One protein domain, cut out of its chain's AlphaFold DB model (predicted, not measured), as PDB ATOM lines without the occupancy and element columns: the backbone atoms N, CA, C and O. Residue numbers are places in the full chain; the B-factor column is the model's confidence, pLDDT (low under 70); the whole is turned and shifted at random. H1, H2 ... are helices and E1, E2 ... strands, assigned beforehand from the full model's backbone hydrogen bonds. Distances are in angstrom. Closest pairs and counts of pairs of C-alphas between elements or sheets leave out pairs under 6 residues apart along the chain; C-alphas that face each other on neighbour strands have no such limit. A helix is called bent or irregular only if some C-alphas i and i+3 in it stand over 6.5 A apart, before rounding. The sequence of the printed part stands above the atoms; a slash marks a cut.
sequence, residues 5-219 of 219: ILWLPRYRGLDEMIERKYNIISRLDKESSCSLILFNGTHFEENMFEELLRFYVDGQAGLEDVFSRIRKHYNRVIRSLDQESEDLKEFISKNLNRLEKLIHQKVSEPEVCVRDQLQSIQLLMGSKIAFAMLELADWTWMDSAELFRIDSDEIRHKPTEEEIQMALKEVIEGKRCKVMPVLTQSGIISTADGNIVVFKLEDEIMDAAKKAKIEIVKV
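This is residues 5 to 219 of the 219 residues of an uncharacterized protein of Saprospirales bacterium (UniProt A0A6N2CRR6). Five short strands stand side by side at one end, as sheet E2 E1 E5 and pair E3 E4 with E4 beside E2, between helix H1 and the touching helices H7 and H8. The other end is an up-and-down bundle of four helices, H2 to H5, whose long H5 runs on to pack on E3 and E4. The printed part has 215 residues, mostly helix, in the order E1 H1 E2 H2 H3 H4 H5 E3 H6 H7 E4 H8 E5; both sheets are parallel, in the orders E2 E1 E5 and E3 E4. It is compact, with a radius of gyration of the C-alphas of 17.3 A and spans of 51 by 41 by 27 A.

The larger sheet holds E2, residues 34 to 38, E1, residues 5 to 7, and E5, residues 215 to 218. C-alpha 5 is at (7.669, 29.234, -33.303) and C-alpha 218 at (14.504, 31.183, -37.863). E3 is residues 139 to 143, 13.3 A, and E4 178 to 182, 13.1 A. H1 is residues 14 to 30, 23.6 A, irregular with C-alphas 19 and 22 at 7.6 A and a kink of 53 degrees near residue 21. H2 is 43 to 57, H3 63 to 79, H4 86 to 104, 26.8 A, and H5 111 to 134, 34.3 A, from (14.250, 59.438, -21.378). H6 is 144 to 147, H7 161 to 172 and H8 202 to 211.

Inner strand E1 has N 6 and O 36 of E2 at 2.9 A and N 7 and O 217 of E5 at 2.8 A. H1, H7 and H8 only graze this sheet. The closest C-alphas of E2 and E4 are Ser 35 and Lys 178, 4.5 A. E3 and E4 have N 180 and O 140 at 2.9 A. Each of E1, H1, E2 and E3, H6 H7, E4 is a strand-helix-strand unit, parallel neighbour strands joined through helices, with a right-handed crossover. H7 and H8 touch at Gln 165 and Ala 208, C-alphas 5.1 A, only just about perpendicular at 71 degrees. H6 is close to H7 but not clearly touching, C-alphas of Leu 147 and Ala 167 6.5 A. The hub H5 touches H4 at Ile 92 and Met 125, C-alphas 6.0 A, a shallow tilt of 14 degrees, opposite ways. Hairpin H2 and H3 touches at Phe 55 and Leu 63, C-alphas 5.4 A. H2, H3, H4, H5, H7 and H8 have every O i to N i+4 pair within hydrogen-bond range, H1 10 of 13; H6 is too short for one.

The C-alphas farthest apart, Ala 61 and Glu 173, are 51.7 A apart. The printed part has no cut. The links H6 to H7 and E4 to H8 are long; in the latter, residues 189 to 190 pair antiparallel with 196 to 197. Mean pLDDT of the printed part is 77.0, with 51 residues under 70, among them 148 to 159 and 174 to 202.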
ATOM      1  N   ILE A   5       7.757  27.778 -33.217       82.62
ATOM      2  CA  ILE A   5       7.669  29.234 -33.303       82.62
ATOM      3  C   ILE A   5       8.463  29.662 -34.532       82.62
ATOM      4  O   ILE A   5       9.631  29.292 -34.665       82.62
ATOM      5  N   LEU A   6       7.846  30.432 -35.424       84.88
ATOM      6  CA  LEU A   6       8.536  31.040 -36.552       84.88
ATOM      7  C   LEU A   6       9.093  32.396 -36.123       84.88
ATOM      8  O   LEU A   6       8.341  33.292 -35.748       84.88
ATOM      9  N   TRP A   7      10.408  32.554 -36.181       84.75
ATOM     10  CA  TRP A   7      11.080  33.799 -35.836       84.75
ATOM     11  C   TRP A   7      11.482  34.532 -37.110       84.75
ATOM     12  O   TRP A   7      12.365  34.069 -37.838       84.75
ATOM     13  N   LEU A   8      10.847  35.673 -37.380       83.88
ATOM     14  CA  LEU A   8      11.187  36.492 -38.538       83.88
ATOM     15  C   LEU A   8      12.470  37.288 -38.259       83.88
ATOM     16  O   LEU A   8      12.620  37.845 -37.164       83.88
ATOM     17  N   PRO A   9      13.402  37.358 -39.222       79.75
ATOM     18  CA  PRO A   9      14.597  38.166 -39.070       79.75
ATOM     19  C   PRO A   9      14.220  39.643 -38.969       79.75
ATOM     20  O   PRO A   9      13.123  40.070 -39.337       79.75
ATOM     21  N   ARG A  10      15.168  40.442 -38.492       81.31
ATOM     22  CA  ARG A  10      15.040  41.892 -38.553       81.31
ATOM     23  C   ARG A  10      15.275  42.343 -39.992       81.31
ATOM     24  O   ARG A  10      16.389  42.218 -40.497       81.31
ATOM     25  N   TYR A  11      14.233  42.828 -40.657       85.56
ATOM     26  CA  TYR A  11      14.336  43.274 -42.050       85.56
ATOM     27  C   TYR A  11      14.943  44.675 -42.140       85.56
ATOM     28  O   TYR A  11      14.883  45.467 -41.194       85.56
ATOM     29  N   ARG A  12      15.491  45.028 -43.303       88.25
ATOM     30  CA  ARG A  12      15.958  46.388 -43.589       88.25
ATOM     31  C   ARG A  12      14.818  47.401 -43.467       88.25
ATOM     32  O   ARG A  12      15.035  48.465 -42.905       88.25
ATOM     33  N   GLY A  13      13.629  47.060 -43.953       87.75
ATOM     34  CA  GLY A  13      12.414  47.875 -43.896       87.75
ATOM     35  C   GLY A  13      11.187  47.034 -44.243       87.75
ATOM     36  O   GLY A  13      11.335  45.903 -44.708       87.75
ATOM     37  N   LEU A  14       9.983  47.580 -44.047       85.00
ATOM     38  CA  LEU A  14       8.737  46.881 -44.403       85.00
ATOM     39  C   LEU A  14       8.655  46.539 -45.903       85.00
ATOM     40  O   LEU A  14       8.083  45.515 -46.263       85.00
ATOM     41  N   ASP A  15       9.314  47.322 -46.762       83.19
ATOM     42  CA  ASP A  15       9.409  47.054 -48.204       83.19
ATOM     43  C   ASP A  15      10.135  45.715 -48.500       83.19
ATOM     44  O   ASP A  15       9.696  44.949 -49.354       83.19
ATOM     45  N   GLU A  16      11.188  45.358 -47.745       86.19
ATOM     46  CA  GLU A  16      11.864  44.050 -47.894       86.19
ATOM     47  C   GLU A  16      10.939  42.894 -47.490       86.19
ATOM     48  O   GLU A  16      10.999  41.802 -48.055       86.19
ATOM     49  N   MET A  17      10.050  43.115 -46.521       83.12
ATOM     50  CA  MET A  17       9.124  42.079 -46.086       83.12
ATOM     51  C   MET A  17       8.142  41.683 -47.199       83.12
ATOM     52  O   MET A  17       7.813  40.502 -47.319       83.12
ATOM     53  N   ILE A  18       7.742  42.631 -48.054       80.25
ATOM     54  CA  ILE A  18       6.925  42.359 -49.248       80.25
ATOM     55  C   ILE A  18       7.662  41.387 -50.177       80.25
ATOM     56  O   ILE A  18       7.101  40.366 -50.575       80.25
ATOM     57  N   GLU A  19       8.942  41.644 -50.458       85.12
ATOM     58  CA  GLU A  19       9.774  40.777 -51.306       85.12
ATOM     59  C   GLU A  19       9.930  39.363 -50.717       85.12
ATOM     60  O   GLU A  19      10.060  38.374 -51.443       85.12
ATOM     61  N   ARG A  20       9.907  39.249 -49.382       87.06
ATOM     62  CA  ARG A  20      10.088  37.989 -48.644       87.06
ATOM     63  C   ARG A  20       8.781  37.258 -48.331       87.06
ATOM     64  O   ARG A  20       8.850  36.094 -47.927       87.06
ATOM     65  N   LYS A  21       7.613  37.877 -48.548       88.00
ATOM     66  CA  LYS A  21       6.277  37.351 -48.197       88.00
ATOM     67  C   LYS A  21       6.098  35.886 -48.589       88.00
ATOM     68  O   LYS A  21       5.804  35.051 -47.738       88.00
ATOM     69  N   TYR A  22       6.334  35.547 -49.856       87.62
ATOM     70  CA  TYR A  22       6.107  34.186 -50.357       87.62
ATOM     71  C   TYR A  22       7.053  33.144 -49.748       87.62
ATOM     72  O   TYR A  22       6.661  31.991 -49.576       87.62
ATOM     73  N   ASN A  23       8.269  33.539 -49.361       88.56
ATOM     74  CA  ASN A  23       9.185  32.647 -48.650       88.56
ATOM     75  C   ASN A  23       8.689  32.371 -47.225       88.56
ATOM     76  O   ASN A  23       8.748  31.228 -46.777       88.56
ATOM     77  N   ILE A  24       8.167  33.394 -46.539       88.44
ATOM     78  CA  ILE A  24       7.587  33.266 -45.193       88.44
ATOM     79  C   ILE A  24       6.353  32.359 -45.242       88.44
ATOM     80  O   ILE A  24       6.274  31.403 -44.474       88.44
ATOM     81  N   ILE A  25       5.436  32.596 -46.187       87.56
ATOM     82  CA  ILE A  25       4.224  31.782 -46.371       87.56
ATOM     83  C   ILE A  25       4.593  30.333 -46.710       87.56
ATOM     84  O   ILE A  25       4.172  29.415 -46.016       87.56
ATOM     85  N   SER A  26       5.478  30.113 -47.690       88.38
ATOM     86  CA  SER A  26       5.940  28.761 -48.038       88.38
ATOM     87  C   SER A  26       6.601  28.045 -46.855       88.38
ATOM     88  O   SER A  26       6.529  26.816 -46.740       88.38
ATOM     89  N   ARG A  27       7.267  28.790 -45.964       87.44
ATOM     90  CA  ARG A  27       7.841  28.235 -44.739       87.44
ATOM     91  C   ARG A  27       6.752  27.847 -43.743       87.44
ATOM     92  O   ARG A  27       6.838  26.746 -43.211       87.44
ATOM     93  N   LEU A  28       5.738  28.685 -43.537       85.00
ATOM     94  CA  LEU A  28       4.582  28.377 -42.687       85.00
ATOM     95  C   LEU A  28       3.831  27.131 -43.170       85.00
ATOM     96  O   LEU A  28       3.507  26.273 -42.354       85.00
ATOM     97  N   ASP A  29       3.650  26.973 -44.482       85.00
ATOM     98  CA  ASP A  29       2.983  25.801 -45.067       85.00
ATOM     99  C   ASP A  29       3.746  24.496 -44.793       85.00
ATOM    100  O   ASP A  29       3.151  23.444 -44.547       85.00
ATOM    101  N   LYS A  30       5.085  24.552 -44.804       85.81
ATOM    102  CA  LYS A  30       5.956  23.409 -44.470       85.81
ATOM    103  C   LYS A  30       5.991  23.117 -42.973       85.81
ATOM    104  O   LYS A  30       6.248  21.981 -42.578       85.81
ATOM    105  N   GLU A  31       5.757  24.131 -42.150       84.31
ATOM    106  CA  GLU A  31       5.814  24.064 -40.694       84.31
ATOM    107  C   GLU A  31       4.397  24.068 -40.105       84.31
ATOM    108  O   GLU A  31       4.029  24.942 -39.327       84.31
ATOM    109  N   SER A  32       3.591  23.058 -40.452       78.50
ATOM    110  CA  SER A  32       2.173  22.969 -40.063       78.50
ATOM    111  C   SER A  32       1.912  22.948 -38.548       78.50
ATOM    112  O   SER A  32       0.793  23.224 -38.119       78.50
ATOM    113  N   SER A  33       2.932  22.655 -37.732       78.75
ATOM    114  CA  SER A  33       2.898  22.749 -36.264       78.75
ATOM    115  C   SER A  33       3.279  24.131 -35.716       78.75
ATOM    116  O   SER A  33       3.495  24.273 -34.508       78.75
ATOM    117  N   CYS A  34       3.414  25.133 -36.587       83.31
ATOM    118  CA  CYS A  34       3.660  26.510 -36.200       83.31
ATOM    119  C   CYS A  34       2.353  27.213 -35.818       83.31
ATOM    120  O   CYS A  34       1.423  27.302 -36.622       83.31
ATOM    121  N   SER A  35       2.322  27.738 -34.593       80.81
ATOM    122  CA  SER A  35       1.173  28.475 -34.041       80.81
ATOM    123  C   SER A  35       1.528  29.902 -33.621       80.81
ATOM    124  O   SER A  35       0.649  30.639 -33.179       80.81
ATOM    125  N   LEU A  36       2.806  30.287 -33.741       81.81
ATOM    126  CA  LEU A  36       3.322  31.576 -33.296       81.81
ATOM    127  C   LEU A  36       4.330  32.153 -34.297       81.81
ATOM    128  O   LEU A  36       5.302  31.473 -34.632       81.81
ATOM    129  N   ILE A  37       4.134  33.404 -34.718       82.38
ATOM    130  CA  ILE A  37       5.103  34.162 -35.527       82.38
ATOM    131  C   ILE A  37       5.616  35.345 -34.714       82.38
ATOM    132  O   ILE A  37       4.838  36.197 -34.296       82.38
ATOM    133  N   LEU A  38       6.929  35.425 -34.532       78.94
ATOM    134  CA  LEU A  38       7.586  36.518 -33.825       78.94
ATOM    135  C   LEU A  38       8.171  37.508 -34.831       78.94
ATOM    136  O   LEU A  38       9.005  37.140 -35.660       78.94
ATOM    137  N   PHE A  39       7.734  38.763 -34.752       79.94
ATOM    138  CA  PHE A  39       8.228  39.857 -35.588       79.94
ATOM    139  C   PHE A  39       9.167  40.762 -34.789       79.94
ATOM    140  O   PHE A  39       8.743  41.362 -33.807       79.94
ATOM    141  N   ASN A  40      10.422  40.893 -35.231       73.69
ATOM    142  CA  ASN A  40      11.463  41.655 -34.523       73.69
ATOM    143  C   ASN A  40      11.635  43.098 -35.045       73.69
ATOM    144  O   ASN A  40      12.695  43.713 -34.904       73.69
ATOM    145  N   GLY A  41      10.614  43.637 -35.713       79.06
ATOM    146  CA  GLY A  41      10.698  44.958 -36.318       79.06
ATOM    147  C   GLY A  41      11.626  45.018 -37.527       79.06
ATOM    148  O   GLY A  41      11.983  44.021 -38.159       79.06
ATOM    149  N   THR A  42      12.020  46.242 -37.840       85.25
ATOM    150  CA  THR A  42      12.798  46.597 -39.022       85.25
ATOM    151  C   THR A  42      13.820  47.670 -38.662       85.25
ATOM    152  O   THR A  42      13.586  48.492 -37.773       85.25
ATOM    153  N   HIS A  43      14.960  47.673 -39.351       87.12
ATOM    154  CA  HIS A  43      16.030  48.641 -39.102       87.12
ATOM    155  C   HIS A  43      15.652  50.065 -39.510       87.12
ATOM    156  O   HIS A  43      16.016  51.022 -38.836       87.12
ATOM    157  N   PHE A  44      14.942  50.229 -40.626       90.38
ATOM    158  CA  PHE A  44      14.568  51.549 -41.125       90.38
ATOM    159  C   PHE A  44      13.651  52.290 -40.143       90.38
ATOM    160  O   PHE A  44      13.914  53.440 -39.796       90.38
ATOM    161  N   GLU A  45      12.616  51.619 -39.648       90.19
ATOM    162  CA  GLU A  45      11.677  52.169 -38.678       90.19
ATOM    163  C   GLU A  45      12.339  52.389 -37.317       90.19
ATOM    164  O   GLU A  45      12.140  53.451 -36.739       90.19
ATOM    165  N   GLU A  46      13.180  51.468 -36.839       88.75
ATOM    166  CA  GLU A  46      13.991  51.693 -35.631       88.75
ATOM    167  C   GLU A  46      14.815  52.982 -35.747       88.75
ATOM    168  O   GLU A  46      14.710  53.859 -34.896       88.75
ATOM    169  N   ASN A  47      15.568  53.148 -36.839       90.88
ATOM    170  CA  ASN A  47      16.411  54.325 -37.042       90.88
ATOM    171  C   ASN A  47      15.602  55.631 -37.072       90.88
ATOM    172  O   ASN A  47      16.068  56.644 -36.557       90.88
ATOM    173  N   MET A  48      14.397  55.627 -37.654       93.69
ATOM    174  CA  MET A  48      13.521  56.806 -37.642       93.69
ATOM    175  C   MET A  48      13.026  57.154 -36.234       93.69
ATOM    176  O   MET A  48      12.919  58.333 -35.904       93.69
ATOM    177  N   PHE A  49      12.713  56.155 -35.407       92.38
ATOM    178  CA  PHE A  49      12.251  56.385 -34.036       92.38
ATOM    179  C   PHE A  49      13.395  56.756 -33.086       92.38
ATOM    180  O   PHE A  49      13.196  57.603 -32.220       92.38
ATOM    181  N   GLU A  50      14.596  56.214 -33.280       90.75
ATOM    182  CA  GLU A  50      15.801  56.659 -32.564       90.75
ATOM    183  C   GLU A  50      16.193  58.092 -32.971       90.75
ATOM    184  O   GLU A  50      16.578  58.902 -32.128       90.75
ATOM    185  N   GLU A  51      16.029  58.457 -34.250       92.94
ATOM    186  CA  GLU A  51      16.169  59.845 -34.706       92.94
ATOM    187  C   GLU A  51      15.152  60.757 -34.001       92.94
ATOM    188  O   GLU A  51      15.533  61.814 -33.495       92.94
ATOM    189  N   LEU A  52      13.886  60.335 -33.906       92.56
ATOM    190  CA  LEU A  52      12.835  61.080 -33.210       92.56
ATOM    191  C   LEU A  52      13.148  61.258 -31.719       92.56
ATOM    192  O   LEU A  52      13.028  62.368 -31.203       92.56
ATOM    193  N   LEU A  53      13.594  60.192 -31.047       89.69
ATOM    194  CA  LEU A  53      14.001  60.227 -29.644       89.69
ATOM    195  C   LEU A  53      15.133  61.230 -29.418       89.69
ATOM    196  O   LEU A  53      15.065  62.025 -28.484       89.69
ATOM    197  N   ARG A  54      16.152  61.236 -30.285       90.06
ATOM    198  CA  ARG A  54      17.268  62.184 -30.182       90.06
ATOM    199  C   ARG A  54      16.779  63.633 -30.236       90.06
ATOM    200  O   ARG A  54      17.131  64.425 -29.371       90.06
ATOM    201  N   PHE A  55      15.928  63.973 -31.209       90.19
ATOM    202  CA  PHE A  55      15.358  65.326 -31.302       90.19
ATOM    203  C   PHE A  55      14.457  65.674 -30.111       90.19
ATOM    204  O   PHE A  55      14.443  66.830 -29.687       90.19
ATOM    205  N   TYR A  56      13.736  64.689 -29.570       86.88
ATOM    206  CA  TYR A  56      12.898  64.859 -28.386       86.88
ATOM    207  C   TYR A  56      13.736  65.188 -27.141       86.88
ATOM    208  O   TYR A  56      13.441  66.156 -26.444       86.88
ATOM    209  N   VAL A  57      14.806  64.427 -26.888       84.44
ATOM    210  CA  VAL A  57      15.699  64.616 -25.730       84.44
ATOM    211  C   VAL A  57      16.472  65.927 -25.832       84.44
ATOM    212  O   VAL A  57      16.566  66.667 -24.853       84.44
ATOM    213  N   ASP A  58      16.987  66.247 -27.018       83.81
ATOM    214  CA  ASP A  58      17.830  67.425 -27.217       83.81
ATOM    215  C   ASP A  58      17.025  68.742 -27.283       83.81
ATOM    216  O   ASP A  58      17.616  69.821 -27.365       83.81
ATOM    217  N   GLY A  59      15.685  68.680 -27.284       73.44
ATOM    218  CA  GLY A  59      14.809  69.854 -27.388       73.44
ATOM    219  C   GLY A  59      15.030  70.668 -28.671       73.44
ATOM    220  O   GLY A  59      14.839  71.885 -28.683       73.44
ATOM    221  N   GLN A  60      15.501  70.016 -29.737       71.38
ATOM    222  CA  GLN A  60      15.964  70.674 -30.959       71.38
ATOM    223  C   GLN A  60      14.829  70.970 -31.949       71.38
ATOM    224  O   GLN A  60      13.835  70.249 -32.048       71.38
ATOM    225  N   ALA A  61      15.028  72.010 -32.766       76.69
ATOM    226  CA  ALA A  61      14.232  72.234 -33.969       76.69
ATOM    227  C   ALA A  61      14.414  71.045 -34.935       76.69
ATOM    228  O   ALA A  61      15.541  70.720 -35.298       76.69
ATOM    229  N   GLY A  62      13.317  70.391 -35.329       82.50
ATOM    230  CA  GLY A  62      13.340  69.228 -36.232       82.50
ATOM    231  C   GLY A  62      12.467  68.049 -35.793       82.50
ATOM    232  O   GLY A  62      12.200  67.164 -36.602       82.50
ATOM    233  N   LEU A  63      11.957  68.053 -34.555       89.19
ATOM    234  CA  LEU A  63      11.049  67.016 -34.042       89.19
ATOM    235  C   LEU A  63       9.818  66.809 -34.947       89.19
ATOM    236  O   LEU A  63       9.514  65.683 -35.344       89.19
ATOM    237  N   GLU A  64       9.177  67.907 -35.356       90.69
ATOM    238  CA  GLU A  64       8.031  67.897 -36.277       90.69
ATOM    239  C   GLU A  64       8.385  67.364 -37.672       90.69
ATOM    240  O   GLU A  64       7.587  66.666 -38.300       90.69
ATOM    241  N   ASP A  65       9.596  67.641 -38.161       93.38
ATOM    242  CA  ASP A  65      10.044  67.160 -39.470       93.38
ATOM    243  C   ASP A  65      10.248  65.642 -39.458       93.38
ATOM    244  O   ASP A  65       9.837  64.944 -40.394       93.38
ATOM    245  N   VAL A  66      10.837  65.109 -38.382       94.38
ATOM    246  CA  VAL A  66      11.001  63.662 -38.193       94.38
ATOM    247  C   VAL A  66       9.639  62.991 -38.034       94.38
ATOM    248  O   VAL A  66       9.362  61.998 -38.710       94.38
ATOM    249  N   PHE A  67       8.743  63.559 -37.227       94.62
ATOM    250  CA  PHE A  67       7.386  63.039 -37.083       94.62
ATOM    251  C   PHE A  67       6.612  63.050 -38.415       94.62
ATOM    252  O   PHE A  67       5.987  62.055 -38.790       94.62
ATOM    253  N   SER A  68       6.725  64.125 -39.199       95.44
ATOM    254  CA  SER A  68       6.153  64.224 -40.546       95.44
ATOM    255  C   SER A  68       6.704  63.148 -41.488       95.44
ATOM    256  O   SER A  68       5.943  62.544 -42.251       95.44
ATOM    257  N   ARG A  69       8.009  62.846 -41.418       96.06
ATOM    258  CA  ARG A  69       8.636  61.741 -42.169       96.06
ATOM    259  C   ARG A  69       8.080  60.381 -41.752       96.06
ATOM    260  O   ARG A  69       7.721  59.602 -42.633       96.06
ATOM    261  N   ILE A  70       7.939  60.122 -40.451       95.56
ATOM    262  CA  ILE A  70       7.345  58.885 -39.922       95.56
ATOM    263  C   ILE A  70       5.903  58.727 -40.423       95.56
ATOM    264  O   ILE A  70       5.555  57.703 -41.014       95.56
ATOM    265  N   ARG A  71       5.073  59.767 -40.276       95.94
ATOM    266  CA  ARG A  71       3.681  59.784 -40.757       95.94
ATOM    267  C   ARG A  71       3.604  59.519 -42.265       95.94
ATOM    268  O   ARG A  71       2.790  58.710 -42.709       95.94
ATOM    269  N   LYS A  72       4.456  60.169 -43.066       95.44
ATOM    270  CA  LYS A  72       4.533  59.943 -44.522       95.44
ATOM    271  C   LYS A  72       4.949  58.513 -44.859       95.44
ATOM    272  O   LYS A  72       4.365  57.936 -45.773       95.44
ATOM    273  N   HIS A  73       5.919  57.948 -44.139       94.06
ATOM    274  CA  HIS A  73       6.382  56.578 -44.352       94.06
ATOM    275  C   HIS A  73       5.258  55.566 -44.147       94.06
ATOM    276  O   HIS A  73       4.932  54.838 -45.081       94.06
ATOM    277  N   TYR A  74       4.603  55.572 -42.987       92.50
ATOM    278  CA  TYR A  74       3.531  54.614 -42.706       92.50
ATOM    279  C   TYR A  74       2.343  54.762 -43.662       92.50
ATOM    280  O   TYR A  74       1.837  53.764 -44.168       92.50
ATOM    281  N   ASN A  75       1.951  55.993 -44.000       90.94
ATOM    282  CA  ASN A  75       0.904  56.225 -44.998       90.94
ATOM    283  C   ASN A  75       1.296  55.710 -46.392       90.94
ATOM    284  O   ASN A  75       0.443  55.196 -47.112       90.94
ATOM    285  N   ARG A  76       2.568  55.846 -46.789       90.88
ATOM    286  CA  ARG A  76       3.083  55.295 -48.051       90.88
ATOM    287  C   ARG A  76       3.015  53.769 -48.043       90.88
ATOM    288  O   ARG A  76       2.517  53.207 -49.009       90.88
ATOM    289  N   VAL A  77       3.465  53.134 -46.962       88.94
ATOM    290  CA  VAL A  77       3.470  51.670 -46.831       88.94
ATOM    291  C   VAL A  77       2.048  51.103 -46.843       88.94
ATOM    292  O   VAL A  77       1.796  50.120 -47.529       88.94
ATOM    293  N   ILE A  78       1.091  51.739 -46.159       88.44
ATOM    294  CA  ILE A  78      -0.315  51.302 -46.198       88.44
ATOM    295  C   ILE A  78      -0.882  51.393 -47.620       88.44
ATOM    296  O   ILE A  78      -1.546  50.467 -48.067       88.44
ATOM    297  N   ARG A  79      -0.598  52.481 -48.349       86.25
ATOM    298  CA  ARG A  79      -1.060  52.660 -49.739       86.25
ATOM    299  C   ARG A  79      -0.449  51.668 -50.725       86.25
ATOM    300  O   ARG A  79      -0.993  51.508 -51.808       86.25
ATOM    301  N   SER A  80       0.693  51.064 -50.397       84.75
ATOM    302  CA  SER A  80       1.307  50.026 -51.232       84.75
ATOM    303  C   SER A  80       0.759  48.623 -50.970       84.75
ATOM    304  O   SER A  80       1.181  47.693 -51.646       84.75
ATOM    305  N   LEU A  81      -0.131  48.447 -49.991       82.88
ATOM    306  CA  LEU A  81      -0.783  47.161 -49.762       82.88
ATOM    307  C   LEU A  81      -1.897  46.962 -50.792       82.88
ATOM    308  O   LEU A  81      -2.706  47.861 -51.010       82.88
ATOM    309  N   ASP A  82      -1.960  45.765 -51.380       69.62
ATOM    310  CA  ASP A  82      -2.967  45.402 -52.390       69.62
ATOM    311  C   ASP A  82      -4.407  45.476 -51.849       69.62
ATOM    312  O   ASP A  82      -5.360  45.634 -52.615       69.62
ATOM    313  N   GLN A  83      -4.575  45.391 -50.524       68.69
ATOM    314  CA  GLN A  83      -5.852  45.545 -49.838       68.69
ATOM    315  C   GLN A  83      -5.804  46.718 -48.859       68.69
ATOM    316  O   GLN A  83      -5.118  46.687 -47.833       68.69
ATOM    317  N   GLU A  84      -6.598  47.749 -49.146       65.56
ATOM    318  CA  GLU A  84      -6.853  48.827 -48.200       65.56
ATOM    319  C   GLU A  84      -7.775  48.331 -47.075       65.56
ATOM    320  O   GLU A  84      -8.998  48.395 -47.167       65.56
ATOM    321  N   SER A  85      -7.185  47.826 -45.994       82.44
ATOM    322  CA  SER A  85      -7.921  47.532 -44.762       82.44
ATOM    323  C   SER A  85      -8.194  48.833 -43.997       82.44
ATOM    324  O   SER A  85      -7.259  49.491 -43.530       82.44
ATOM    325  N   GLU A  86      -9.469  49.203 -43.846       86.81
ATOM    326  CA  GLU A  86      -9.875  50.347 -43.014       86.81
ATOM    327  C   GLU A  86      -9.442  50.161 -41.551       86.81
ATOM    328  O   GLU A  86      -8.895  51.089 -40.960       86.81
ATOM    329  N   ASP A  87      -9.535  48.940 -41.012       88.06
ATOM    330  CA  ASP A  87      -9.056  48.614 -39.661       88.06
ATOM    331  C   ASP A  87      -7.552  48.887 -39.499       88.06
ATOM    332  O   ASP A  87      -7.103  49.403 -38.472       88.06
ATOM    333  N   LEU A  88      -6.744  48.557 -40.515       90.62
ATOM    334  CA  LEU A  88      -5.315  48.864 -40.512       90.62
ATOM    335  C   LEU A  88      -5.077  50.378 -40.550       90.62
ATOM    336  O   LEU A  88      -4.259  50.881 -39.777       90.62
ATOM    337  N   LYS A  89      -5.783  51.110 -41.420       91.06
ATOM    338  CA  LYS A  89      -5.675  52.576 -41.507       91.06
ATOM    339  C   LYS A  89      -6.033  53.233 -40.175       91.06
ATOM    340  O   LYS A  89      -5.287  54.096 -39.707       91.06
ATOM    341  N   GLU A  90      -7.125  52.807 -39.544       91.50
ATOM    342  CA  GLU A  90      -7.555  53.306 -38.240       91.50
ATOM    343  C   GLU A  90      -6.518  52.986 -37.156       91.50
ATOM    344  O   GLU A  90      -6.113  53.878 -36.405       91.50
ATOM    345  N   PHE A  91      -6.017  51.748 -37.116       89.62
ATOM    346  CA  PHE A  91      -4.999  51.329 -36.154       89.62
ATOM    347  C   PHE A  91      -3.718  52.164 -36.266       89.62
ATOM    348  O   PHE A  91      -3.186  52.637 -35.256       89.62
ATOM    349  N   ILE A  92      -3.217  52.377 -37.484       91.56
ATOM    350  CA  ILE A  92      -2.010  53.174 -37.711       91.56
ATOM    351  C   ILE A  92      -2.266  54.650 -37.394       91.56
ATOM    352  O   ILE A  92      -1.464  55.265 -36.696       91.56
ATOM    353  N   SER A  93      -3.405  55.208 -37.810       92.19
ATOM    354  CA  SER A  93      -3.796  56.586 -37.484       92.19
ATOM    355  C   SER A  93      -3.864  56.820 -35.970       92.19
ATOM    356  O   SER A  93      -3.285  57.776 -35.452       92.19
ATOM    357  N   LYS A  94      -4.480  55.896 -35.222       89.62
ATOM    358  CA  LYS A  94      -4.545  55.935 -33.755       89.62
ATOM    359  C   LYS A  94      -3.152  55.961 -33.121       89.62
ATOM    360  O   LYS A  94      -2.919  56.747 -32.201       89.62
ATOM    361  N   ASN A  95      -2.226  55.136 -33.607       89.12
ATOM    362  CA  ASN A  95      -0.860  55.081 -33.083       89.12
ATOM    363  C   ASN A  95      -0.011  56.294 -33.497       89.12
ATOM    364  O   ASN A  95       0.761  56.792 -32.681       89.12
ATOM    365  N   LEU A  96      -0.207  56.846 -34.698       92.44
ATOM    366  CA  LEU A  96       0.411  58.110 -35.110       92.44
ATOM    367  C   LEU A  96      -0.094  59.294 -34.274       92.44
ATOM    368  O   LEU A  96       0.699  60.152 -33.903       92.44
ATOM    369  N   ASN A  97      -1.379  59.322 -33.917       88.44
ATOM    370  CA  ASN A  97      -1.930  60.331 -33.006       88.44
ATOM    371  C   ASN A  97      -1.394  60.160 -31.574       88.44
ATOM    372  O   ASN A  97      -1.185  61.143 -30.866       88.44
ATOM    373  N   ARG A  98      -1.167  58.916 -31.126       87.25
ATOM    374  CA  ARG A  98      -0.501  58.637 -29.843       87.25
ATOM    375  C   ARG A  98       0.941  59.147 -29.853       87.25
ATOM    376  O   ARG A  98       1.348  59.788 -28.891       87.25
ATOM    377  N   LEU A  99       1.666  58.911 -30.945       90.44
ATOM    378  CA  LEU A  99       3.022  59.412 -31.155       90.44
ATOM    379  C   LEU A  99       3.073  60.945 -31.143       90.44
ATOM    380  O   LEU A  99       3.902  61.516 -30.448       90.44
ATOM    381  N   GLU A 100       2.155  61.607 -31.852       90.56
ATOM    382  CA  GLU A 100       2.042  63.071 -31.877       90.56
ATOM    383  C   GLU A 100       1.824  63.642 -30.475       90.56
ATOM    384  O   GLU A 100       2.504  64.579 -30.068       90.56
ATOM    385  N   LYS A 101       0.907  63.051 -29.700       87.81
ATOM    386  CA  LYS A 101       0.670  63.470 -28.315       87.81
ATOM    387  C   LYS A 101       1.917  63.314 -27.459       87.81
ATOM    388  O   LYS A 101       2.210  64.219 -26.691       87.81
ATOM    389  N   LEU A 102       2.629  62.198 -27.605       85.50
ATOM    390  CA  LEU A 102       3.848  61.926 -26.853       85.50
ATOM    391  C   LEU A 102       4.926  62.983 -27.121       85.50
ATOM    392  O   LEU A 102       5.433  63.594 -26.189       85.50
ATOM    393  N   ILE A 103       5.228  63.272 -28.387       86.50
ATOM    394  CA  ILE A 103       6.289  64.237 -28.721       86.50
ATOM    395  C   ILE A 103       5.943  65.684 -28.324       86.50
ATOM    396  O   ILE A 103       6.842  66.502 -28.162       86.50
ATOM    397  N   HIS A 104       4.654  65.996 -28.139       85.19
ATOM    398  CA  HIS A 104       4.167  67.306 -27.689       85.19
ATOM    399  C   HIS A 104       3.961  67.407 -26.169       85.19
ATOM    400  O   HIS A 104       3.628  68.486 -25.662       85.19
ATOM    401  N   GLN A 105       4.114  66.314 -25.417       80.25
ATOM    402  CA  GLN A 105       4.064  66.373 -23.959       80.25
ATOM    403  C   GLN A 105       5.276  67.152 -23.439       80.25
ATOM    404  O   GLN A 105       6.393  67.021 -23.936       80.25
ATOM    405  N   LYS A 106       5.059  68.007 -22.430       65.69
ATOM    406  CA  LYS A 106       6.174  68.675 -21.747       65.69
ATOM    407  C   LYS A 106       7.074  67.593 -21.159       65.69
ATOM    408  O   LYS A 106       6.561  66.712 -20.479       65.69
ATOM    409  N   VAL A 107       8.381  67.699 -21.400       63.72
ATOM    410  CA  VAL A 107       9.408  66.758 -20.932       63.72
ATOM    411  C   VAL A 107       9.390  66.686 -19.399       63.72
ATOM    412  O   VAL A 107      10.080  67.436 -18.713       63.72
ATOM    413  N   SER A 108       8.534  65.830 -18.851       63.31
ATOM    414  CA  SER A 108       8.503  65.464 -17.431       63.31
ATOM    415  C   SER A 108       8.817  63.988 -17.221       63.31
ATOM    416  O   SER A 108       9.109  63.588 -16.097       63.31
ATOM    417  N   GLU A 109       8.753  63.182 -18.283       67.50
ATOM    418  CA  GLU A 109       9.058  61.755 -18.235       67.50
ATOM    419  C   GLU A 109      10.561  61.492 -18.436       67.50
ATOM    420  O   GLU A 109      11.206  62.184 -19.231       67.50
ATOM    421  N   PRO A 110      11.139  60.493 -17.739       72.75
ATOM    422  CA  PRO A 110      12.508  60.048 -17.984       72.75
ATOM    423  C   PRO A 110      12.711  59.599 -19.437       72.75
ATOM    424  O   PRO A 110      11.839  58.948 -20.011       72.75
ATOM    425  N   GLU A 111      13.895  59.852 -20.007       75.50
ATOM    426  CA  GLU A 111      14.250  59.438 -21.378       75.50
ATOM    427  C   GLU A 111      13.961  57.955 -21.640       75.50
ATOM    428  O   GLU A 111      13.452  57.603 -22.702       75.50
ATOM    429  N   VAL A 112      14.267  57.093 -20.666       69.31
ATOM    430  CA  VAL A 112      14.031  55.647 -20.764       69.31
ATOM    431  C   VAL A 112      12.553  55.365 -21.036       69.31
ATOM    432  O   VAL A 112      12.246  54.664 -21.991       69.31
ATOM    433  N   CYS A 113      11.637  55.999 -20.300       74.19
ATOM    434  CA  CYS A 113      10.195  55.815 -20.478       74.19
ATOM    435  C   CYS A 113       9.705  56.278 -21.859       74.19
ATOM    436  O   CYS A 113       8.844  55.633 -22.461       74.19
ATOM    437  N   VAL A 114      10.273  57.362 -22.390       79.00
ATOM    438  CA  VAL A 114       9.907  57.876 -23.719       79.00
ATOM    439  C   VAL A 114      10.467  56.988 -24.828       79.00
ATOM    440  O   VAL A 114       9.747  56.642 -25.763       79.00
ATOM    441  N   ARG A 115      11.732  56.569 -24.726       82.56
ATOM    442  CA  ARG A 115      12.353  55.606 -25.651       82.56
ATOM    443  C   ARG A 115      11.515  54.341 -25.757       82.56
ATOM    444  O   ARG A 115      11.192  53.888 -26.851       82.56
ATOM    445  N   ASP A 116      11.129  53.825 -24.606       74.50
ATOM    446  CA  ASP A 116      10.305  52.646 -24.450       74.50
ATOM    447  C   ASP A 116       8.968  52.789 -25.188       74.50
ATOM    448  O   ASP A 116       8.654  51.992 -26.078       74.50
ATOM    449  N   GLN A 117       8.226  53.862 -24.893       77.94
ATOM    450  CA  GLN A 117       6.989  54.245 -25.580       77.94
ATOM    451  C   GLN A 117       7.137  54.306 -27.101       77.94
ATOM    452  O   GLN A 117       6.313  53.747 -27.834       77.94
ATOM    453  N   LEU A 118       8.185  54.982 -27.570       85.06
ATOM    454  CA  LEU A 118       8.495  55.147 -28.984       85.06
ATOM    455  C   LEU A 118       8.737  53.795 -29.663       85.06
ATOM    456  O   LEU A 118       8.112  53.505 -30.687       85.06
ATOM    457  N   GLN A 119       9.570  52.941 -29.070       79.50
ATOM    458  CA  GLN A 119       9.897  51.617 -29.605       79.50
ATOM    459  C   GLN A 119       8.672  50.697 -29.688       79.50
ATOM    460  O   GLN A 119       8.500  49.959 -30.657       79.50
ATOM    461  N   SER A 120       7.758  50.755 -28.723       77.06
ATOM    462  CA  SER A 120       6.525  49.967 -28.807       77.06
ATOM    463  C   SER A 120       5.557  50.469 -29.855       77.06
ATOM    464  O   SER A 120       5.025  49.658 -30.606       77.06
ATOM    465  N   ILE A 121       5.352  51.786 -29.962       84.00
ATOM    466  CA  ILE A 121       4.521  52.359 -31.026       84.00
ATOM    467  C   ILE A 121       5.075  51.929 -32.394       84.00
ATOM    468  O   ILE A 121       4.314  51.485 -33.259       84.00
ATOM    469  N   GLN A 122       6.398  51.980 -32.564       88.06
ATOM    470  CA  GLN A 122       7.093  51.512 -33.763       88.06
ATOM    471  C   GLN A 122       6.817  50.030 -34.058       88.06
ATOM    472  O   GLN A 122       6.436  49.684 -35.181       88.06
ATOM    473  N   LEU A 123       6.971  49.152 -33.065       82.38
ATOM    474  CA  LEU A 123       6.799  47.706 -33.225       82.38
ATOM    475  C   LEU A 123       5.328  47.297 -33.397       82.38
ATOM    476  O   LEU A 123       5.038  46.422 -34.214       82.38
ATOM    477  N   LEU A 124       4.386  47.963 -32.726       83.12
ATOM    478  CA  LEU A 124       2.941  47.777 -32.916       83.12
ATOM    479  C   LEU A 124       2.525  48.106 -34.347       83.12
ATOM    480  O   LEU A 124       1.875  47.299 -35.009       83.12
ATOM    481  N   MET A 125       2.934  49.268 -34.856       88.94
ATOM    482  CA  MET A 125       2.617  49.658 -36.229       88.94
ATOM    483  C   MET A 125       3.312  48.749 -37.248       88.94
ATOM    484  O   MET A 125       2.668  48.270 -38.182       88.94
ATOM    485  N   GLY A 126       4.605  48.469 -37.053       87.81
ATOM    486  CA  GLY A 126       5.382  47.614 -37.949       87.81
ATOM    487  C   GLY A 126       4.828  46.192 -38.036       87.81
ATOM    488  O   GLY A 126       4.641  45.676 -39.131       87.81
ATOM    489  N   SER A 127       4.496  45.577 -36.901       85.81
ATOM    490  CA  SER A 127       3.949  44.215 -36.849       85.81
ATOM    491  C   SER A 127       2.534  44.107 -37.416       85.81
ATOM    492  O   SER A 127       2.210  43.103 -38.046       85.81
ATOM    493  N   LYS A 128       1.680  45.122 -37.217       87.62
ATOM    494  CA  LYS A 128       0.321  45.125 -37.770       87.62
ATOM    495  C   LYS A 128       0.360  45.201 -39.292       87.62
ATOM    496  O   LYS A 128      -0.379  44.483 -39.962       87.62
ATOM    497  N   ILE A 129       1.262  46.020 -39.831       89.69
ATOM    498  CA  ILE A 129       1.508  46.096 -41.271       89.69
ATOM    499  C   ILE A 129       2.113  44.792 -41.785       89.69
ATOM    500  O   ILE A 129       1.617  44.247 -42.762       89.69
ATOM    501  N   ALA A 130       3.133  44.266 -41.108       87.69
ATOM    502  CA  ALA A 130       3.748  42.983 -41.422       87.69
ATOM    503  C   ALA A 130       2.706  41.855 -41.502       87.69
ATOM    504  O   ALA A 130       2.696  41.073 -42.447       87.69
ATOM    505  N   PHE A 131       1.781  41.803 -40.544       88.19
ATOM    506  CA  PHE A 131       0.679  40.849 -40.542       88.19
ATOM    507  C   PHE A 131      -0.274  41.053 -41.727       88.19
ATOM    508  O   PHE A 131      -0.601  40.089 -42.418       88.19
ATOM    509  N   ALA A 132      -0.674  42.300 -42.001       89.12
ATOM    510  CA  ALA A 132      -1.521  42.624 -43.148       89.12
ATOM    511  C   ALA A 132      -0.854  42.245 -44.482       89.12
ATOM    512  O   ALA A 132      -1.514  41.701 -45.360       89.12
ATOM    513  N   MET A 133       0.461  42.450 -44.613       87.62
ATOM    514  CA  MET A 133       1.236  42.056 -45.791       87.62
ATOM    515  C   MET A 133       1.212  40.547 -46.029       87.62
ATOM    516  O   MET A 133       1.150  40.116 -47.179       87.62
ATOM    517  N   LEU A 134       1.280  39.736 -44.969       86.69
ATOM    518  CA  LEU A 134       1.342  38.279 -45.093       86.69
ATOM    519  C   LEU A 134      -0.000  37.637 -45.475       86.69
ATOM    520  O   LEU A 134       0.028  36.521 -45.984       86.69
ATOM    521  N   GLU A 135      -1.135  38.319 -45.270       85.94
ATOM    522  CA  GLU A 135      -2.486  37.835 -45.629       85.94
ATOM    523  C   GLU A 135      -2.795  36.421 -45.097       85.94
ATOM    524  O   GLU A 135      -3.333  35.553 -45.786       85.94
ATOM    525  N   LEU A 136      -2.417  36.163 -43.846       84.75
ATOM    526  CA  LEU A 136      -2.539  34.845 -43.232       84.75
ATOM    527  C   LEU A 136      -3.978  34.585 -42.755       84.75
ATOM    528  O   LEU A 136      -4.345  34.983 -41.654       84.75
ATOM    529  N   ALA A 137      -4.780  33.886 -43.565       79.06
ATOM    530  CA  ALA A 137      -6.214  33.674 -43.319       79.06
ATOM    531  C   ALA A 137      -6.557  33.008 -41.967       79.06
ATOM    532  O   ALA A 137      -7.549  33.371 -41.343       79.06
ATOM    533  N   ASP A 138      -5.729  32.069 -41.497       83.00
ATOM    534  CA  ASP A 138      -5.967  31.310 -40.253       83.00
ATOM    535  C   ASP A 138      -5.242  31.887 -39.028       83.00
ATOM    536  O   ASP A 138      -5.085  31.206 -38.009       83.00
ATOM    537  N   TRP A 139      -4.719  33.107 -39.141       86.81
ATOM    538  CA  TRP A 139      -3.905  33.730 -38.108       86.81
ATOM    539  C   TRP A 139      -4.557  35.000 -37.589       86.81
ATOM    540  O   TRP A 139      -5.263  35.701 -38.309       86.81
ATOM    541  N   THR A 140      -4.253  35.328 -36.338       86.19
ATOM    542  CA  THR A 140      -4.704  36.556 -35.689       86.19
ATOM    543  C   THR A 140      -3.493  37.356 -35.227       86.19
ATOM    544  O   THR A 140      -2.593  36.831 -34.571       86.19
ATOM    545  N   TRP A 141      -3.461  38.644 -35.555       85.50
ATOM    546  CA  TRP A 141      -2.516  39.577 -34.945       85.50
ATOM    547  C   TRP A 141      -2.946  39.886 -33.510       85.50
ATOM    548  O   TRP A 141      -4.129  40.123 -33.273       85.50
ATOM    549  N   MET A 142      -2.000  39.919 -32.575       77.50
ATOM    550  CA  MET A 142      -2.267  40.189 -31.159       77.50
ATOM    551  C   MET A 142      -1.139  41.025 -30.558       77.50
ATOM    552  O   MET A 142       0.029  40.827 -30.894       77.50
ATOM    553  N   ASP A 143      -1.460  41.938 -29.647       74.69
ATOM    554  CA  ASP A 143      -0.440  42.619 -28.845       74.69
ATOM    555  C   ASP A 143       0.216  41.608 -27.880       74.69
ATOM    556  O   ASP A 143      -0.473  40.779 -27.283       74.69
ATOM    557  N   SER A 144       1.540  41.649 -27.690       70.06
ATOM    558  CA  SER A 144       2.176  40.800 -26.669       70.06
ATOM    559  C   SER A 144       1.634  41.080 -25.270       70.06
ATOM    560  O   SER A 144       1.533  40.147 -24.474       70.06
ATOM    561  N   ALA A 145       1.216  42.318 -24.989       66.38
ATOM    562  CA  ALA A 145       0.552  42.656 -23.738       66.38
ATOM    563  C   ALA A 145      -0.741  41.851 -23.545       66.38
ATOM    564  O   ALA A 145      -1.009  41.417 -22.434       66.38
ATOM    565  N   GLU A 146      -1.515  41.601 -24.604       69.38
ATOM    566  CA  GLU A 146      -2.727  40.771 -24.554       69.38
ATOM    567  C   GLU A 146      -2.398  39.277 -24.479       69.38
ATOM    568  O   GLU A 146      -3.069  38.525 -23.772       69.38
ATOM    569  N   LEU A 147      -1.346  38.838 -25.177       71.69
ATOM    570  CA  LEU A 147      -0.914  37.443 -25.157       71.69
ATOM    571  C   LEU A 147      -0.468  37.015 -23.754       71.69
ATOM    572  O   LEU A 147      -0.851  35.938 -23.294       71.69
ATOM    573  N   PHE A 148       0.324  37.860 -23.094       69.44
ATOM    574  CA  PHE A 148       0.897  37.602 -21.775       69.44
ATOM    575  C   PHE A 148       0.052  38.163 -20.624       69.44
ATOM    576  O   PHE A 148       0.464  38.069 -19.471       69.44
ATOM    577  N   ARG A 149      -1.131  38.726 -20.910       64.56
ATOM    578  CA  ARG A 149      -2.070  39.161 -19.874       64.56
ATOM    579  C   ARG A 149      -2.625  37.943 -19.146       64.56
ATOM    580  O   ARG A 149      -3.277  37.091 -19.749       64.56
ATOM    581  N   ILE A 150      -2.413  37.910 -17.840       50.03
ATOM    582  CA  ILE A 150      -3.135  37.044 -16.912       50.03
ATOM    583  C   ILE A 150      -4.049  37.962 -16.102       50.03
ATOM    584  O   ILE A 150      -3.686  39.109 -15.850       50.03
ATOM    585  N   ASP A 151      -5.260  37.497 -15.792       48.72
ATOM    586  CA  ASP A 151      -6.315  38.233 -15.086       48.72
ATOM    587  C   ASP A 151      -5.872  38.692 -13.681       48.72
ATOM    588  O   ASP A 151      -6.283  38.137 -12.665       48.72
ATOM    589  N   SER A 152      -5.024  39.717 -13.605       42.78
ATOM    590  CA  SER A 152      -4.822  40.513 -12.405       42.78
ATOM    591  C   SER A 152      -5.464  41.875 -12.624       42.78
ATOM    592  O   SER A 152      -5.108  42.619 -13.539       42.78
ATOM    593  N   ASP A 153      -6.393  42.230 -11.738       43.62
ATOM    594  CA  ASP A 153      -6.945  43.588 -11.629       43.62
ATOM    595  C   ASP A 153      -5.852  44.635 -11.312       43.62
ATOM    596  O   ASP A 153      -6.079  45.844 -11.371       43.62
ATOM    597  N   GLU A 154      -4.632  44.179 -11.020       40.03
ATOM    598  CA  GLU A 154      -3.442  44.996 -10.848       40.03
ATOM    599  C   GLU A 154      -2.669  45.114 -12.168       40.03
ATOM    600  O   GLU A 154      -1.926  44.224 -12.584       40.03
ATOM    601  N   ILE A 155      -2.817  46.263 -12.827       42.97
ATOM    602  CA  ILE A 155      -1.940  46.701 -13.914       42.97
ATOM    603  C   ILE A 155      -0.553  46.957 -13.313       42.97
ATOM    604  O   ILE A 155      -0.328  48.090 -12.883       42.97
ATOM    605  N   ARG A 156       0.351  45.959 -13.212       49.72
ATOM    606  CA  ARG A 156       1.750  46.228 -12.790       49.72
ATOM    607  C   ARG A 156       2.813  45.126 -12.803       49.72
ATOM    608  O   ARG A 156       3.876  45.386 -12.238       49.72
ATOM    609  N   HIS A 157       2.654  43.967 -13.434       55.19
ATOM    610  CA  HIS A 157       3.757  42.994 -13.447       55.19
ATOM    611  C   HIS A 157       4.253  42.677 -14.854       55.19
ATOM    612  O   HIS A 157       3.487  42.286 -15.728       55.19
ATOM    613  N   LYS A 158       5.569  42.884 -15.064       60.22
ATOM    614  CA  LYS A 158       6.316  42.204 -16.129       60.22
ATOM    615  C   LYS A 158       5.923  40.728 -16.034       60.22
ATOM    616  O   LYS A 158       6.023  40.201 -14.923       60.22
ATOM    617  N   PRO A 159       5.507  40.085 -17.138       66.25
ATOM    618  CA  PRO A 159       5.118  38.694 -17.065       66.25
ATOM    619  C   PRO A 159       6.306  37.873 -16.555       66.25
ATOM    620  O   PRO A 159       7.441  38.061 -17.017       66.25
ATOM    621  N   THR A 160       6.076  37.011 -15.569       72.38
ATOM    622  CA  THR A 160       7.114  36.101 -15.085       72.38
ATOM    623  C   THR A 160       7.447  35.078 -16.167       72.38
ATOM    624  O   THR A 160       6.712  34.882 -17.138       72.38
ATOM    625  N   GLU A 161       8.584  34.402 -16.019       73.50
ATOM    626  CA  GLU A 161       8.985  33.367 -16.969       73.50
ATOM    627  C   GLU A 161       7.927  32.249 -17.069       73.50
ATOM    628  O   GLU A 161       7.632  31.760 -18.159       73.50
ATOM    629  N   GLU A 162       7.306  31.887 -15.944       75.75
ATOM    630  CA  GLU A 162       6.219  30.907 -15.880       75.75
ATOM    631  C   GLU A 162       4.973  31.374 -16.640       75.75
ATOM    632  O   GLU A 162       4.331  30.576 -17.326       75.75
ATOM    633  N   GLU A 163       4.643  32.664 -16.558       75.50
ATOM    634  CA  GLU A 163       3.500  33.264 -17.249       75.50
ATOM    635  C   GLU A 163       3.714  33.281 -18.766       75.50
ATOM    636  O   GLU A 163       2.839  32.850 -19.527       75.50
ATOM    637  N   ILE A 164       4.916  33.665 -19.213       76.38
ATOM    638  CA  ILE A 164       5.328  33.573 -20.621       76.38
ATOM    639  C   ILE A 164       5.244  32.116 -21.088       76.38
ATOM    640  O   ILE A 164       4.666  31.827 -22.138       76.38
ATOM    641  N   GLN A 165       5.773  31.174 -20.302       74.00
ATOM    642  CA  GLN A 165       5.744  29.751 -20.632       74.00
ATOM    643  C   GLN A 165       4.310  29.222 -20.777       74.00
ATOM    644  O   GLN A 165       4.025  28.459 -21.707       74.00
ATOM    645  N   MET A 166       3.409  29.614 -19.876       78.31
ATOM    646  CA  MET A 166       2.007  29.209 -19.903       78.31
ATOM    647  C   MET A 166       1.291  29.760 -21.140       78.31
ATOM    648  O   MET A 166       0.666  28.984 -21.865       78.31
ATOM    649  N   ALA A 167       1.454  31.051 -21.441       75.94
ATOM    650  CA  ALA A 167       0.871  31.676 -22.628       75.94
ATOM    651  C   ALA A 167       1.371  31.023 -23.930       75.94
ATOM    652  O   ALA A 167       0.576  30.687 -24.812       75.94
ATOM    653  N   LEU A 168       2.681  30.763 -24.033       77.62
ATOM    654  CA  LEU A 168       3.268  30.055 -25.175       77.62
ATOM    655  C   LEU A 168       2.675  28.649 -25.326       77.62
ATOM    656  O   LEU A 168       2.342  28.232 -26.438       77.62
ATOM    657  N   LYS A 169       2.509  27.923 -24.215       77.31
ATOM    658  CA  LYS A 169       1.921  26.581 -24.206       77.31
ATOM    659  C   LYS A 169       0.460  26.594 -24.661       77.31
ATOM    660  O   LYS A 169       0.083  25.735 -25.450       77.31
ATOM    661  N   GLU A 170      -0.346  27.562 -24.233       77.75
ATOM    662  CA  GLU A 170      -1.751  27.682 -24.652       77.75
ATOM    663  C   GLU A 170      -1.914  27.933 -26.155       77.75
ATOM    664  O   GLU A 170      -2.748  27.285 -26.794       77.75
ATOM    665  N   VAL A 171      -1.104  28.831 -26.732       74.50
ATOM    666  CA  VAL A 171      -1.105  29.088 -28.184       74.50
ATOM    667  C   VAL A 171      -0.711  27.832 -28.958       74.50
ATOM    668  O   VAL A 171      -1.297  27.493 -29.984       74.50
ATOM    669  N   ILE A 172       0.269  27.099 -28.444       74.38
ATOM    670  CA  ILE A 172       0.794  25.897 -29.087       74.38
ATOM    671  C   ILE A 172      -0.149  24.701 -28.988       74.38
ATOM    672  O   ILE A 172      -0.268  23.937 -29.944       74.38
ATOM    673  N   GLU A 173      -0.831  24.537 -27.857       75.06
ATOM    674  CA  GLU A 173      -1.823  23.479 -27.649       75.06
ATOM    675  C   GLU A 173      -3.136  23.748 -28.404       75.06
ATOM    676  O   GLU A 173      -4.065  22.947 -28.304       75.06
ATOM    677  N   GLY A 174      -3.235  24.854 -29.155       67.25
ATOM    678  CA  GLY A 174      -4.434  25.224 -29.909       67.25
ATOM    679  C   GLY A 174      -5.610  25.620 -29.014       67.25
ATOM    680  O   GLY A 174      -6.748  25.666 -29.473       67.25
ATOM    681  N   LYS A 175      -5.342  25.908 -27.732       64.94
ATOM    682  CA  LYS A 175      -6.324  26.493 -26.807       64.94
ATOM    683  C   LYS A 175      -6.613  27.957 -27.153       64.94
ATOM    684  O   LYS A 175      -7.625  28.497 -26.720       64.94
ATOM    685  N   ARG A 176      -5.735  28.575 -27.951       59.91
ATOM    686  CA  ARG A 176      -5.912  29.871 -28.617       59.91
ATOM    687  C   ARG A 176      -5.736  29.699 -30.136       59.91
ATOM    688  O   ARG A 176      -5.159  28.707 -30.583       59.91
ATOM    689  N   CYS A 177      -6.232  30.652 -30.927       58.69
ATOM    690  CA  CYS A 177      -6.008  30.711 -32.382       58.69
ATOM    691  C   CYS A 177      -4.504  30.794 -32.716       58.69
ATOM    692  O   CYS A 177      -3.711  31.131 -31.841       58.69
ATOM    693  N   LYS A 178      -4.090  30.534 -33.968       66.94
ATOM    694  CA  LYS A 178      -2.705  30.818 -34.391       66.94
ATOM    695  C   LYS A 178      -2.457  32.323 -34.283       66.94
ATOM    696  O   LYS A 178      -3.267  33.110 -34.776       66.94
ATOM    697  N   VAL A 179      -1.366  32.728 -33.637       65.81
ATOM    698  CA  VAL A 179      -1.133  34.135 -33.283       65.81
ATOM    699  C   VAL A 179       0.162  34.652 -33.900       65.81
ATOM    700  O   VAL A 179       1.201  34.004 -33.830       65.81
ATOM    701  N   MET A 180       0.137  35.858 -34.455       69.81
ATOM    702  CA  MET A 180       1.347  36.641 -34.710       69.81
ATOM    703  C   MET A 180       1.442  37.730 -33.636       69.81
ATOM    704  O   MET A 180       0.903  38.822 -33.846       69.81
ATOM    705  N   PRO A 181       2.030  37.442 -32.456       58.56
ATOM    706  CA  PRO A 181       2.169  38.454 -31.430       58.56
ATOM    707  C   PRO A 181       3.164  39.528 -31.854       58.56
ATOM    708  O   PRO A 181       4.212  39.254 -32.452       58.56
ATOM    709  N   VAL A 182       2.877  40.759 -31.460       57.88
ATOM    710  CA  VAL A 182       3.861  41.834 -31.520       57.88
ATOM    711  C   VAL A 182       4.870  41.624 -30.413       57.88
ATOM    712  O   VAL A 182       4.615  41.998 -29.271       57.88
ATOM    713  N   LEU A 183       6.040  41.079 -30.740       53.78
ATOM    714  CA  LEU A 183       7.180  41.223 -29.847       53.78
ATOM    715  C   LEU A 183       7.679  42.647 -29.940       53.78
ATOM    716  O   LEU A 183       8.571  42.991 -30.713       53.78
ATOM    717  N   THR A 184       7.091  43.497 -29.121       49.78
ATOM    718  CA  THR A 184       7.789  44.698 -28.738       49.78
ATOM    719  C   THR A 184       9.042  44.215 -27.987       49.78
ATOM    720  O   THR A 184       8.905  43.494 -27.003       49.78
ATOM    721  N   GLN A 185      10.262  44.580 -28.417       41.44
ATOM    722  CA  GLN A 185      11.525  44.347 -27.668       41.44
ATOM    723  C   GLN A 185      11.477  44.903 -26.236       41.44
ATOM    724  O   GLN A 185      12.375  44.692 -25.432       41.44
ATOM    725  N   SER A 186      10.397  45.614 -25.975       40.16
ATOM    726  CA  SER A 186       9.979  46.272 -24.783       40.16
ATOM    727  C   SER A 186       8.491  45.981 -24.650       40.16
ATOM    728  O   SER A 186       7.693  46.716 -25.222       40.16
ATOM    729  N   GLY A 187       8.083  44.877 -24.021       41.44
ATOM    730  CA  GLY A 187       6.661  44.693 -23.714       41.44
ATOM    731  C   GLY A 187       6.156  45.926 -22.976       41.44
ATOM    732  O   GLY A 187       6.668  46.214 -21.904       41.44
ATOM    733  N   ILE A 188       5.246  46.705 -23.570       43.50
ATOM    734  CA  ILE A 188       4.701  47.887 -22.898       43.50
ATOM    735  C   ILE A 188       3.475  47.472 -22.133       43.50
ATOM    736  O   ILE A 188       2.419  47.210 -22.705       43.50
ATOM    737  N   ILE A 189       3.598  47.525 -20.816       47.41
ATOM    738  CA  ILE A 189       2.435  47.649 -19.955       47.41
ATOM    739  C   ILE A 189       2.316  49.135 -19.632       47.41
ATOM    740  O   ILE A 189       3.155  49.696 -18.927       47.41
ATOM    741  N   SER A 190       1.295  49.781 -20.201       36.12
ATOM    742  CA  SER A 190       0.896  51.130 -19.793       36.12
ATOM    743  C   SER A 190       0.192  51.010 -18.452       36.12
ATOM    744  O   SER A 190      -0.844  50.350 -18.358       36.12
ATOM    745  N   THR A 191       0.736  51.634 -17.416       39.81
ATOM    746  CA  THR A 191       0.072  51.679 -16.117       39.81
ATOM    747  C   THR A 191      -1.116  52.652 -16.144       39.81
ATOM    748  O   THR A 191      -1.212  53.509 -17.026       39.81
ATOM    749  N   ALA A 192      -2.036  52.538 -15.178       32.09
ATOM    750  CA  ALA A 192      -3.184  53.450 -15.035       32.09
ATOM    751  C   ALA A 192      -2.777  54.930 -14.848       32.09
ATOM    752  O   ALA A 192      -3.557  55.841 -15.107       32.09
ATOM    753  N   ASP A 193      -1.544  55.151 -14.405       30.20
ATOM    754  CA  ASP A 193      -0.877  56.423 -14.138       30.20
ATOM    755  C   ASP A 193       0.055  56.883 -15.278       30.20
ATOM    756  O   ASP A 193       0.747  57.884 -15.126       30.20
ATOM    757  N   GLY A 194       0.059  56.190 -16.422       32.50
ATOM    758  CA  GLY A 194       0.818  56.587 -17.617       32.50
ATOM    759  C   GLY A 194       2.289  56.161 -17.629       32.50
ATOM    760  O   GLY A 194       2.970  56.387 -18.624       32.50
ATOM    761  N   ASN A 195       2.772  55.490 -16.578       31.81
ATOM    762  CA  ASN A 195       4.122  54.934 -16.539       31.81
ATOM    763  C   ASN A 195       4.233  53.707 -17.445       31.81
ATOM    764  O   ASN A 195       3.268  52.963 -17.645       31.81
ATOM    765  N   ILE A 196       5.429  53.488 -17.988       38.06
ATOM    766  CA  ILE A 196       5.690  52.399 -18.924       38.06
ATOM    767  C   ILE A 196       6.812  51.514 -18.407       38.06
ATOM    768  O   ILE A 196       7.898  51.981 -18.078       38.06
ATOM    769  N   VAL A 197       6.488  50.226 -18.286       38.38
ATOM    770  CA  VAL A 197       7.427  49.158 -17.939       38.38
ATOM    771  C   VAL A 197       7.846  48.485 -19.228       38.38
ATOM    772  O   VAL A 197       6.984  48.168 -20.040       38.38
ATOM    773  N   VAL A 198       9.147  48.245 -19.373       43.91
ATOM    774  CA  VAL A 198       9.751  47.634 -20.552       43.91
ATOM    775  C   VAL A 198      10.573  46.421 -20.196       43.91
ATOM    776  O   VAL A 198      11.357  46.414 -19.249       43.91
ATOM    777  N   PHE A 199      10.382  45.372 -20.986       48.91
ATOM    778  CA  PHE A 199      11.112  44.126 -20.872       48.91
ATOM    779  C   PHE A 199      11.579  43.657 -22.246       48.91
ATOM    780  O   PHE A 199      10.771  43.546 -23.170       48.91
ATOM    781  N   LYS A 200      12.879  43.347 -22.335       54.09
ATOM    782  CA  LYS A 200      13.429  42.502 -23.399       54.09
ATOM    783  C   LYS A 200      12.687  41.178 -23.322       54.09
ATOM    784  O   LYS A 200      12.537  40.645 -22.238       54.09
ATOM    785  N   LEU A 201      12.087  40.759 -24.431       63.97
ATOM    786  CA  LEU A 201      11.285  39.534 -24.510       63.97
ATOM    787  C   LEU A 201      12.040  38.403 -25.203       63.97
ATOM    788  O   LEU A 201      11.615  37.260 -25.132       63.97
ATOM    789  N   GLU A 202      13.125  38.714 -25.916       69.56
ATOM    790  CA  GLU A 202      13.798  37.736 -26.765       69.56
ATOM    791  C   GLU A 202      14.442  36.615 -25.949       69.56
ATOM    792  O   GLU A 202      14.101  35.454 -26.167       69.56
ATOM    793  N   ASP A 203      15.291  36.946 -24.976       72.19
ATOM    794  CA  ASP A 203      15.968  35.945 -24.148       72.19
ATOM    795  C   ASP A 203      14.955  35.130 -23.324       72.19
ATOM    796  O   ASP A 203      14.997  33.899 -23.328       72.19
ATOM    797  N   GLU A 204      13.970  35.796 -22.716       71.75
ATOM    798  CA  GLU A 204      12.900  35.155 -21.952       71.75
ATOM    799  C   GLU A 204      12.045  34.208 -22.809       71.75
ATOM    800  O   GLU A 204      11.710  33.108 -22.365       71.75
ATOM    801  N   ILE A 205      11.711  34.577 -24.050       74.06
ATOM    802  CA  ILE A 205      10.971  33.700 -24.969       74.06
ATOM    803  C   ILE A 205      11.833  32.519 -25.407       74.06
ATOM    804  O   ILE A 205      11.326  31.399 -25.492       74.06
ATOM    805  N   MET A 206      13.120  32.738 -25.685       76.94
ATOM    806  CA  MET A 206      14.047  31.672 -26.071       76.94
ATOM    807  C   MET A 206      14.190  30.637 -24.943       76.94
ATOM    808  O   MET A 206      14.109  29.428 -25.196       76.94
ATOM    809  N   ASP A 207      14.337  31.096 -23.699       79.44
ATOM    810  CA  ASP A 207      14.439  30.238 -22.517       79.44
ATOM    811  C   ASP A 207      13.117  29.522 -22.204       79.44
ATOM    812  O   ASP A 207      13.104  28.294 -22.029       79.44
ATOM    813  N   ALA A 208      11.989  30.239 -22.238       74.81
ATOM    814  CA  ALA A 208      10.664  29.653 -22.045       74.81
ATOM    815  C   ALA A 208      10.347  28.603 -23.122       74.81
ATOM    816  O   ALA A 208       9.870  27.507 -22.805       74.81
ATOM    817  N   ALA A 209      10.678  28.875 -24.389       78.56
ATOM    818  CA  ALA A 209      10.509  27.938 -25.496       78.56
ATOM    819  C   ALA A 209      11.336  26.665 -25.296       78.56
ATOM    820  O   ALA A 209      10.819  25.551 -25.442       78.56
ATOM    821  N   LYS A 210      12.602  26.810 -24.886       83.19
ATOM    822  CA  LYS A 210      13.484  25.682 -24.567       83.19
ATOM    823  C   LYS A 210      12.905  24.821 -23.443       83.19
ATOM    824  O   LYS A 210      12.835  23.597 -23.597       83.19
ATOM    825  N   LYS A 211      12.450  25.430 -22.341       79.00
ATOM    826  CA  LYS A 211      11.828  24.721 -21.205       79.00
ATOM    827  C   LYS A 211      10.520  24.028 -21.599       79.00
ATOM    828  O   LYS A 211      10.279  22.889 -21.201       79.00
ATOM    829  N   ALA A 212       9.710  24.670 -22.436       71.75
ATOM    830  CA  ALA A 212       8.468  24.115 -22.969       71.75
ATOM    831  C   ALA A 212       8.667  23.106 -24.122       71.75
ATOM    832  O   ALA A 212       7.686  22.561 -24.627       71.75
ATOM    833  N   LYS A 213       9.917  22.800 -24.511       82.38
ATOM    834  CA  LYS A 213      10.271  21.875 -25.610       82.38
ATOM    835  C   LYS A 213       9.698  22.302 -26.971       82.38
ATOM    836  O   LYS A 213       9.340  21.455 -27.794       82.38
ATOM    837  N   ILE A 214       9.647  23.608 -27.195       80.12
ATOM    838  CA  ILE A 214       9.197  24.251 -28.426       80.12
ATOM    839  C   ILE A 214      10.416  24.495 -29.321       80.12
ATOM    840  O   ILE A 214      11.467  24.931 -28.856       80.12
ATOM    841  N   GLU A 215      10.297  24.186 -30.607       85.81
ATOM    842  CA  GLU A 215      11.355  24.434 -31.587       85.81
ATOM    843  C   GLU A 215      11.216  25.848 -32.166       85.81
ATOM    844  O   GLU A 215      10.144  26.237 -32.626       85.81
ATOM    845  N   ILE A 216      12.305  26.614 -32.170       83.62
ATOM    846  CA  ILE A 216      12.347  27.936 -32.803       83.62
ATOM    847  C   ILE A 216      12.941  27.789 -34.198       83.62
ATOM    848  O   ILE A 216      14.086  27.362 -34.360       83.62
ATOM    849  N   VAL A 217      12.160  28.167 -35.203       84.62
ATOM    850  CA  VAL A 217      12.544  28.148 -36.612       84.62
ATOM    851  C   VAL A 217      12.824  29.577 -37.053       84.62
ATOM    852  O   VAL A 217      11.903  30.372 -37.210       84.62
ATOM    853  N   LYS A 218      14.100  29.906 -37.261       82.06
ATOM    854  CA  LYS A 218      14.504  31.183 -37.863       82.06
ATOM    855  C   LYS A 218      14.317  31.118 -39.384       82.06
ATOM    856  O   LYS A 218      14.639  30.086 -39.983       82.06
ATOM    857  N   VAL A 219      13.758  32.178 -39.969       73.56
ATOM    858  CA  VAL A 219      13.506  32.321 -41.419       73.56
ATOM    859  C   VAL A 219      14.596  33.137 -42.087       73.56
ATOM    860  O   VAL A 219      15.042  34.126 -41.469       73.56
TER     861      VAL A 219